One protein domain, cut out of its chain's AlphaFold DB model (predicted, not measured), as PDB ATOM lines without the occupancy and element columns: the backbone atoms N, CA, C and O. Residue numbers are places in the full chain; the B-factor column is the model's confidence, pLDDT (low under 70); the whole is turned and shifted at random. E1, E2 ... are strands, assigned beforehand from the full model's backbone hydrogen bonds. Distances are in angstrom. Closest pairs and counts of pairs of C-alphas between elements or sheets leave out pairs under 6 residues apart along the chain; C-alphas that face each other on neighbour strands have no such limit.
ATOM      1  N   MET A 270     134.776 179.264 114.886       91.69
ATOM      2  CA  MET A 270     134.397 178.409 113.770       91.69
ATOM      3  C   MET A 270     134.854 176.967 114.019       91.69
ATOM      4  O   MET A 270     135.985 176.729 114.447       91.69
ATOM      5  N   TYR A 271     133.994 176.015 113.671       92.44
ATOM      6  CA  TYR A 271     134.350 174.617 113.470       92.44
ATOM      7  C   TYR A 271     133.607 174.106 112.233       92.44
ATOM      8  O   TYR A 271     132.386 174.246 112.161       92.44
ATOM      9  N   LEU A 272     134.326 173.510 111.278       91.88
ATOM     10  CA  LEU A 272     133.719 172.785 110.159       91.88
ATOM     11  C   LEU A 272     134.038 171.290 110.237       91.88
ATOM     12  O   LEU A 272     133.139 170.455 110.219       91.88
ATOM     13  N   GLU A 273     135.321 170.972 110.351       90.88
ATOM     14  CA  GLU A 273     135.867 169.621 110.481       90.88
ATOM     15  C   GLU A 273     137.257 169.705 111.134       90.88
ATOM     16  O   GLU A 273     137.833 170.794 111.244       90.88
ATOM     17  N   ASP A 274     137.814 168.566 111.543       87.44
ATOM     18  CA  ASP A 274     139.189 168.497 112.042       87.44
ATOM     19  C   ASP A 274     140.178 169.025 110.984       87.44
ATOM     20  O   ASP A 274     140.091 168.697 109.799       87.44
ATOM     21  N   GLY A 275     141.111 169.887 111.397       89.12
ATOM     22  CA  GLY A 275     142.029 170.582 110.483       89.12
ATOM     23  C   GLY A 275     141.389 171.723 109.681       89.12
ATOM     24  O   GLY A 275     142.053 172.335 108.842       89.12
ATOM     25  N   ASN A 276     140.114 172.045 109.927       93.50
ATOM     26  CA  ASN A 276     139.400 173.185 109.350       93.50
ATOM     27  C   ASN A 276     138.507 173.871 110.396       93.50
ATOM     28  O   ASN A 276     137.276 173.919 110.298       93.50
ATOM     29  N   SER A 277     139.147 174.363 111.445       93.19
ATOM     30  CA  SER A 277     138.493 174.974 112.596       93.19
ATOM     31  C   SER A 277     139.374 176.071 113.182       93.19
ATOM     32  O   SER A 277     140.593 176.069 113.022       93.19
ATOM     33  N   ASP A 278     138.761 177.027 113.864       92.94
ATOM     34  CA  ASP A 278     139.493 178.041 114.628       92.94
ATOM     35  C   ASP A 278     139.737 177.575 116.071       92.94
ATOM     36  O   ASP A 278     140.656 178.057 116.728       92.94
ATOM     37  N   CYS A 279     138.943 176.598 116.527       93.94
ATOM     38  CA  CYS A 279     139.062 175.876 117.790       93.94
ATOM     39  C   CYS A 279     138.398 174.499 117.622       93.94
ATOM     40  O   CYS A 279     137.273 174.428 117.127       93.94
ATOM     41  N   ASP A 280     139.052 173.419 118.059       94.50
ATOM     42  CA  ASP A 280     138.502 172.051 117.996       94.50
ATOM     43  C   ASP A 280     138.420 171.357 119.358       94.50
ATOM     44  O   ASP A 280     137.716 170.355 119.498       94.50
ATOM     45  N   SER A 281     139.099 171.892 120.372       94.94
ATOM     46  CA  SER A 281     139.268 171.223 121.656       94.94
ATOM     47  C   SER A 281     139.230 172.198 122.819       94.94
ATOM     48  O   SER A 281     139.629 173.357 122.707       94.94
ATOM     49  N   VAL A 282     138.805 171.691 123.974       96.38
ATOM     50  CA  VAL A 282     138.928 172.368 125.264       96.38
ATOM     51  C   VAL A 282     139.695 171.488 126.248       96.38
ATOM     52  O   VAL A 282     139.394 170.306 126.406       96.38
ATOM     53  N   LEU A 283     140.701 172.052 126.913       97.19
ATOM     54  CA  LEU A 283     141.432 171.445 128.023       97.19
ATOM     55  C   LEU A 283     140.944 172.066 129.330       97.19
ATOM     56  O   LEU A 283     141.038 173.277 129.523       97.19
ATOM     57  N   VAL A 284     140.460 171.226 130.239       96.88
ATOM     58  CA  VAL A 284     139.890 171.650 131.519       96.88
ATOM     59  C   VAL A 284     140.853 171.337 132.653       96.88
ATOM     60  O   VAL A 284     141.358 170.215 132.773       96.88
ATOM     61  N   ASN A 285     141.130 172.357 133.469       95.69
ATOM     62  CA  ASN A 285     142.032 172.329 134.624       95.69
ATOM     63  C   ASN A 285     143.420 171.726 134.317       95.69
ATOM     64  O   ASN A 285     144.067 171.164 135.197       95.69
ATOM     65  N   GLY A 286     143.870 171.801 133.058       93.31
ATOM     66  CA  GLY A 286     145.150 171.249 132.608       93.31
ATOM     67  C   GLY A 286     145.236 169.717 132.566       93.31
ATOM     68  O   GLY A 286     146.330 169.191 132.388       93.31
ATOM     69  N   GLN A 287     144.126 168.994 132.747       90.12
ATOM     70  CA  GLN A 287     144.149 167.536 132.933       90.12
ATOM     71  C   GLN A 287     143.339 166.770 131.891       90.12
ATOM     72  O   GLN A 287     143.794 165.741 131.393       90.12
ATOM     73  N   LYS A 288     142.128 167.241 131.575       91.12
ATOM     74  CA  LYS A 288     141.190 166.506 130.724       91.12
ATOM     75  C   LYS A 288     140.835 167.326 129.498       91.12
ATOM     76  O   LYS A 288     140.394 168.464 129.632       91.12
ATOM     77  N   TYR A 289     141.024 166.738 128.323       91.44
ATOM     78  CA  TYR A 289     140.638 167.360 127.064       91.44
ATOM     79  C   TYR A 289     139.290 166.821 126.579       91.44
ATOM     80  O   TYR A 289     138.949 165.660 126.821       91.44
ATOM     81  N   PHE A 290     138.547 167.667 125.874       94.94
ATOM     82  CA  PHE A 290     137.270 167.343 125.256       94.94
ATOM     83  C   PHE A 290     137.233 167.936 123.839       94.94
ATOM     84  O   PHE A 290     137.527 169.123 123.686       94.94
ATOM     85  N   PRO A 291     136.879 167.155 122.803       94.38
ATOM     86  CA  PRO A 291     136.571 167.700 121.480       94.38
ATOM     87  C   PRO A 291     135.333 168.600 121.546       94.38
ATOM     88  O   PRO A 291     134.370 168.234 122.219       94.38
ATOM     89  N   ILE A 292     135.316 169.738 120.848       91.44
ATOM     90  CA  ILE A 292     134.227 170.726 120.950       91.44
ATOM     91  C   ILE A 292     132.878 170.185 120.447       91.44
ATOM     92  O   ILE A 292     131.842 170.539 120.992       91.44
ATOM     93  N   LEU A 293     132.896 169.277 119.461       90.75
ATOM     94  CA  LEU A 293     131.717 168.542 118.977       90.75
ATOM     95  C   LEU A 293     131.590 167.136 119.593       90.75
ATOM     96  O   LEU A 293     130.956 166.247 119.025       90.75
ATOM     97  N   GLY A 294     132.241 166.900 120.735       89.44
ATOM     98  CA  GLY A 294     132.088 165.668 121.502       89.44
ATOM     99  C   GLY A 294     130.714 165.559 122.175       89.44
ATOM    100  O   GLY A 294     129.891 166.465 122.127       89.44
ATOM    101  N   SER A 295     130.467 164.444 122.858       90.50
ATOM    102  CA  SER A 295     129.183 164.145 123.507       90.50
ATOM    103  C   SER A 295     129.025 164.789 124.897       90.50
ATOM    104  O   SER A 295     128.667 164.100 125.853       90.50
ATOM    105  N   TRP A 296     129.356 166.071 125.050       92.38
ATOM    106  CA  TRP A 296     129.229 166.794 126.318       92.38
ATOM    107  C   TRP A 296     128.418 168.076 126.136       92.38
ATOM    108  O   TRP A 296     128.542 168.758 125.126       92.38
ATOM    109  N   GLU A 297     127.604 168.395 127.138       89.69
ATOM    110  CA  GLU A 297     126.837 169.648 127.206       89.69
ATOM    111  C   GLU A 297     127.426 170.590 128.262       89.69
ATOM    112  O   GLU A 297     127.474 171.801 128.074       89.69
ATOM    113  N   GLU A 298     127.959 170.024 129.349       91.06
ATOM    114  CA  GLU A 298     128.550 170.767 130.457       91.06
ATOM    115  C   GLU A 298     129.836 170.095 130.943       91.06
ATOM    116  O   GLU A 298     129.949 168.865 130.990       91.06
ATOM    117  N   VAL A 299     130.811 170.912 131.349       93.00
ATOM    118  CA  VAL A 299     132.028 170.446 132.019       93.00
ATOM    119  C   VAL A 299     132.362 171.379 133.176       93.00
ATOM    120  O   VAL A 299     132.497 172.588 133.000       93.00
ATOM    121  N   ALA A 300     132.542 170.810 134.367       92.88
ATOM    122  CA  ALA A 300     132.945 171.562 135.549       92.88
ATOM    123  C   ALA A 300     134.453 171.864 135.537       92.88
ATOM    124  O   ALA A 300     135.278 170.975 135.314       92.88
ATOM    125  N   GLY A 301     134.816 173.108 135.840       93.31
ATOM    126  CA  GLY A 301     136.204 173.551 135.912       93.31
ATOM    127  C   GLY A 301     136.327 175.021 136.294       93.31
ATOM    128  O   GLY A 301     135.339 175.748 136.349       93.31
ATOM    129  N   ASN A 302     137.555 175.451 136.566       94.62
ATOM    130  CA  ASN A 302     137.889 176.857 136.808       94.62
ATOM    131  C   ASN A 302     138.981 177.373 135.861       94.62
ATOM    132  O   ASN A 302     139.321 178.550 135.907       94.62
ATOM    133  N   SER A 303     139.518 176.512 134.997       96.19
ATOM    134  CA  SER A 303     140.447 176.874 133.935       96.19
ATOM    135  C   SER A 303     140.090 176.100 132.677       96.19
ATOM    136  O   SER A 303     140.007 174.869 132.703       96.19
ATOM    137  N   PHE A 304     139.877 176.823 131.585       96.50
ATOM    138  CA  PHE A 304     139.481 176.278 130.293       96.50
ATOM    139  C   PHE A 304     140.411 176.849 129.231       96.50
ATOM    140  O   PHE A 304     140.466 178.064 129.052       96.50
ATOM    141  N   VAL A 305     141.158 175.990 128.544       96.88
ATOM    142  CA  VAL A 305     141.980 176.382 127.394       96.88
ATOM    143  C   VAL A 305     141.306 175.851 126.145       96.88
ATOM    144  O   VAL A 305     141.184 174.642 125.985       96.88
ATOM    145  N   PHE A 306     140.864 176.750 125.283       95.38
ATOM    146  CA  PHE A 306     140.291 176.469 123.979       95.38
ATOM    147  C   PHE A 306     141.389 176.597 122.934       95.38
ATOM    148  O   PHE A 306     142.054 177.630 122.867       95.38
ATOM    149  N   PHE A 307     141.611 175.531 122.177       94.06
ATOM    150  CA  PHE A 307     142.759 175.419 121.289       94.06
ATOM    151  C   PHE A 307     142.460 174.512 120.097       94.06
ATOM    152  O   PHE A 307     141.401 173.877 120.002       94.06
ATOM    153  N   ARG A 308     143.419 174.461 119.175       92.69
ATOM    154  CA  ARG A 308     143.414 173.544 118.032       92.69
ATOM    155  C   ARG A 308     144.435 172.436 118.253       92.69
ATOM    156  O   ARG A 308     145.573 172.701 118.638       92.69
ATOM    157  N   ARG A 309     144.059 171.187 117.986       91.62
ATOM    158  CA  ARG A 309     144.978 170.037 118.086       91.62
ATOM    159  C   ARG A 309     145.862 169.865 116.859       91.62
ATOM    160  O   ARG A 309     146.876 169.172 116.935       91.62
ATOM    161  N   CYS A 310     145.474 170.467 115.745       89.62
ATOM    162  CA  CYS A 310     146.226 170.482 114.502       89.62
ATOM    163  C   CYS A 310     146.126 171.857 113.839       89.62
ATOM    164  O   CYS A 310     145.264 172.669 114.177       89.62
ATOM    165  N   GLU A 311     147.036 172.139 112.912       89.25
ATOM    166  CA  GLU A 311     146.989 173.381 112.151       89.25
ATOM    167  C   GLU A 311     145.731 173.427 111.271       89.25
ATOM    168  O   GLU A 311     145.357 172.442 110.634       89.25
ATOM    169  N   SER A 312     145.070 174.583 111.249       90.19
ATOM    170  CA  SER A 312     143.840 174.791 110.489       90.19
ATOM    171  C   SER A 312     144.131 175.299 109.085       90.19
ATOM    172  O   SER A 312     144.846 176.288 108.924       90.19
ATOM    173  N   LYS A 313     143.500 174.694 108.073       91.38
ATOM    174  CA  LYS A 313     143.546 175.187 106.686       91.38
ATOM    175  C   LYS A 313     142.734 176.470 106.465       91.38
ATOM    176  O   LYS A 313     142.939 177.133 105.454       91.38
ATOM    177  N   HIS A 314     141.819 176.809 107.379       87.56
ATOM    178  CA  HIS A 314     141.070 178.072 107.342       87.56
ATOM    179  C   HIS A 314     141.936 179.235 107.813       87.56
ATOM    180  O   HIS A 314     142.086 180.233 107.109       87.56
ATOM    181  N   LEU A 315     142.510 179.092 109.009       86.38
ATOM    182  CA  LEU A 315     143.222 180.170 109.667       86.38
ATOM    183  C   LEU A 315     144.325 179.632 110.573       86.38
ATOM    184  O   LEU A 315     144.088 179.257 111.722       86.38
ATOM    185  N   THR A 316     145.560 179.646 110.079       86.62
ATOM    186  CA  THR A 316     146.734 179.150 110.816       86.62
ATOM    187  C   THR A 316     147.019 179.983 112.072       86.62
ATOM    188  O   THR A 316     147.421 179.437 113.100       86.62
ATOM    189  N   LEU A 317     146.671 181.272 112.051       84.19
ATOM    190  CA  LEU A 317     146.929 182.235 113.128       84.19
ATOM    191  C   LEU A 317     145.779 182.424 114.140       84.19
ATOM    192  O   LEU A 317     145.854 183.348 114.947       84.19
ATOM    193  N   SER A 318     144.729 181.587 114.128       86.25
ATOM    194  CA  SER A 318     143.645 181.697 115.125       86.25
ATOM    195  C   SER A 318     144.210 181.597 116.554       86.25
ATOM    196  O   SER A 318     144.983 180.676 116.829       86.25
ATOM    197  N   PRO A 319     143.878 182.516 117.476       87.00
ATOM    198  CA  PRO A 319     144.428 182.473 118.824       87.00
ATOM    199  C   PRO A 319     143.811 181.335 119.643       87.00
ATOM    200  O   PRO A 319     142.601 181.115 119.599       87.00
ATOM    201  N   ASP A 320     144.631 180.684 120.465       91.94
ATOM    202  CA  ASP A 320     144.119 179.886 121.577       91.94
ATOM    203  C   ASP A 320     143.582 180.831 122.662       91.94
ATOM    204  O   ASP A 320     144.176 181.874 122.956       91.94
ATOM    205  N   ILE A 321     142.460 180.469 123.282       94.25
ATOM    206  CA  ILE A 321     141.798 181.288 124.300       94.25
ATOM    207  C   ILE A 321     141.805 180.547 125.628       94.25
ATOM    208  O   ILE A 321     141.248 179.460 125.753       94.25
ATOM    209  N   LYS A 322     142.384 181.166 126.656       95.38
ATOM    210  CA  LYS A 322     142.321 180.667 128.029       95.38
ATOM    211  C   LYS A 322     141.350 181.502 128.858       95.38
ATOM    212  O   LYS A 322     141.494 182.718 128.932       95.38
ATOM    213  N   ILE A 323     140.412 180.839 129.529       95.50
ATOM    214  CA  ILE A 323     139.495 181.441 130.499       95.50
ATOM    215  C   ILE A 323     139.796 180.850 131.874       95.50
ATOM    216  O   ILE A 323     139.651 179.647 132.084       95.50
ATOM    217  N   ASP A 324     140.201 181.704 132.813       95.56
ATOM    218  CA  ASP A 324     140.399 181.339 134.214       95.56
ATOM    219  C   ASP A 324     139.352 182.025 135.099       95.56
ATOM    220  O   ASP A 324     139.279 183.252 135.162       95.56
ATOM    221  N   VAL A 325     138.605 181.236 135.864       93.50
ATOM    222  CA  VAL A 325     137.689 181.720 136.898       93.50
ATOM    223  C   VAL A 325     138.462 181.847 138.208       93.50
ATOM    224  O   VAL A 325     138.750 180.857 138.878       93.50
ATOM    225  N   LYS A 326     138.843 183.077 138.567       91.19
ATOM    226  CA  LYS A 326     139.642 183.348 139.778       91.19
ATOM    227  C   LYS A 326     138.800 183.467 141.047       91.19
ATOM    228  O   LYS A 326     139.284 183.142 142.127       91.19
ATOM    229  N   LYS A 327     137.567 183.956 140.921       85.56
ATOM    230  CA  LYS A 327     136.642 184.168 142.034       85.56
ATOM    231  C   LYS A 327     135.208 184.097 141.523       85.56
ATOM    232  O   LYS A 327     134.902 184.676 140.484       85.56
ATOM    233  N   THR A 328     134.349 183.428 142.275       76.44
ATOM    234  CA  THR A 328     132.893 183.496 142.137       76.44
ATOM    235  C   THR A 328     132.362 183.884 143.506       76.44
ATOM    236  O   THR A 328     132.491 183.105 144.450       76.44
ATOM    237  N   ASP A 329     131.845 185.099 143.640       64.88
ATOM    238  CA  ASP A 329     131.039 185.437 144.808       64.88
ATOM    239  C   ASP A 329     129.664 184.811 144.546       64.88
ATOM    240  O   ASP A 329     128.928 185.296 143.689       64.88
ATOM    241  N   LEU A 330     129.414 183.647 145.158       48.34
ATOM    242  CA  LEU A 330     128.116 182.963 145.126       48.34
ATOM    243  C   LEU A 330     127.109 183.670 146.032       48.34
ATOM    244  O   LEU A 330     127.510 184.035 147.164       48.34
TER     245      LEU A 330
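Overview. This is residues 270 to 330 of the 330 residues of an uncharacterized protein of Pomacea canaliculata (UniProt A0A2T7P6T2). Little regular structure is present: one small sheet of four antiparallel strands, in the order E3 E2 E4 E5, with short strand E1 and much of the loop 308 to 320 beyond one end and the tail 325 to 330 beyond the other. The 61 printed residues, all strand by class, have five named strands, E1 to E5 along the chain, holding 20 residues. The whole is only just compact, close to loose, with a radius of gyration of the C-alphas of 12.6 A, and spans 41 by 25 by 18 A.

Along the chain. E1, residues 271 to 273, begins at C-alpha 271 (134.350, 174.617, 113.470) and measures 6.0 A. E2 is 281 to 284, 9.9 A; E3, 288 to 291, 10.4 A; E4, 303 to 307, 12.9 A; E5, 321 to 324, 10.0 A, ending at C-alpha 324 (140.399, 181.339, 134.214).

Arrangement. E1 pairs with residues 276 to 277, antiparallel. Hairpin E2 and E3 has N 290 and O 282 at 2.8 A. E2 and E4 have N 283 and O 305 at 2.8 A. Hairpin E4 and E5 has N 306 and O 321 at 2.8 A.

Size, cuts and confidence. The farthest C-alphas, Lys 313 and Leu 330, are 42.1 A apart. The printed part has no cut. Links E3 to E4 and E4 to E5 are long. Residues 329 to 330 have pLDDT under 70.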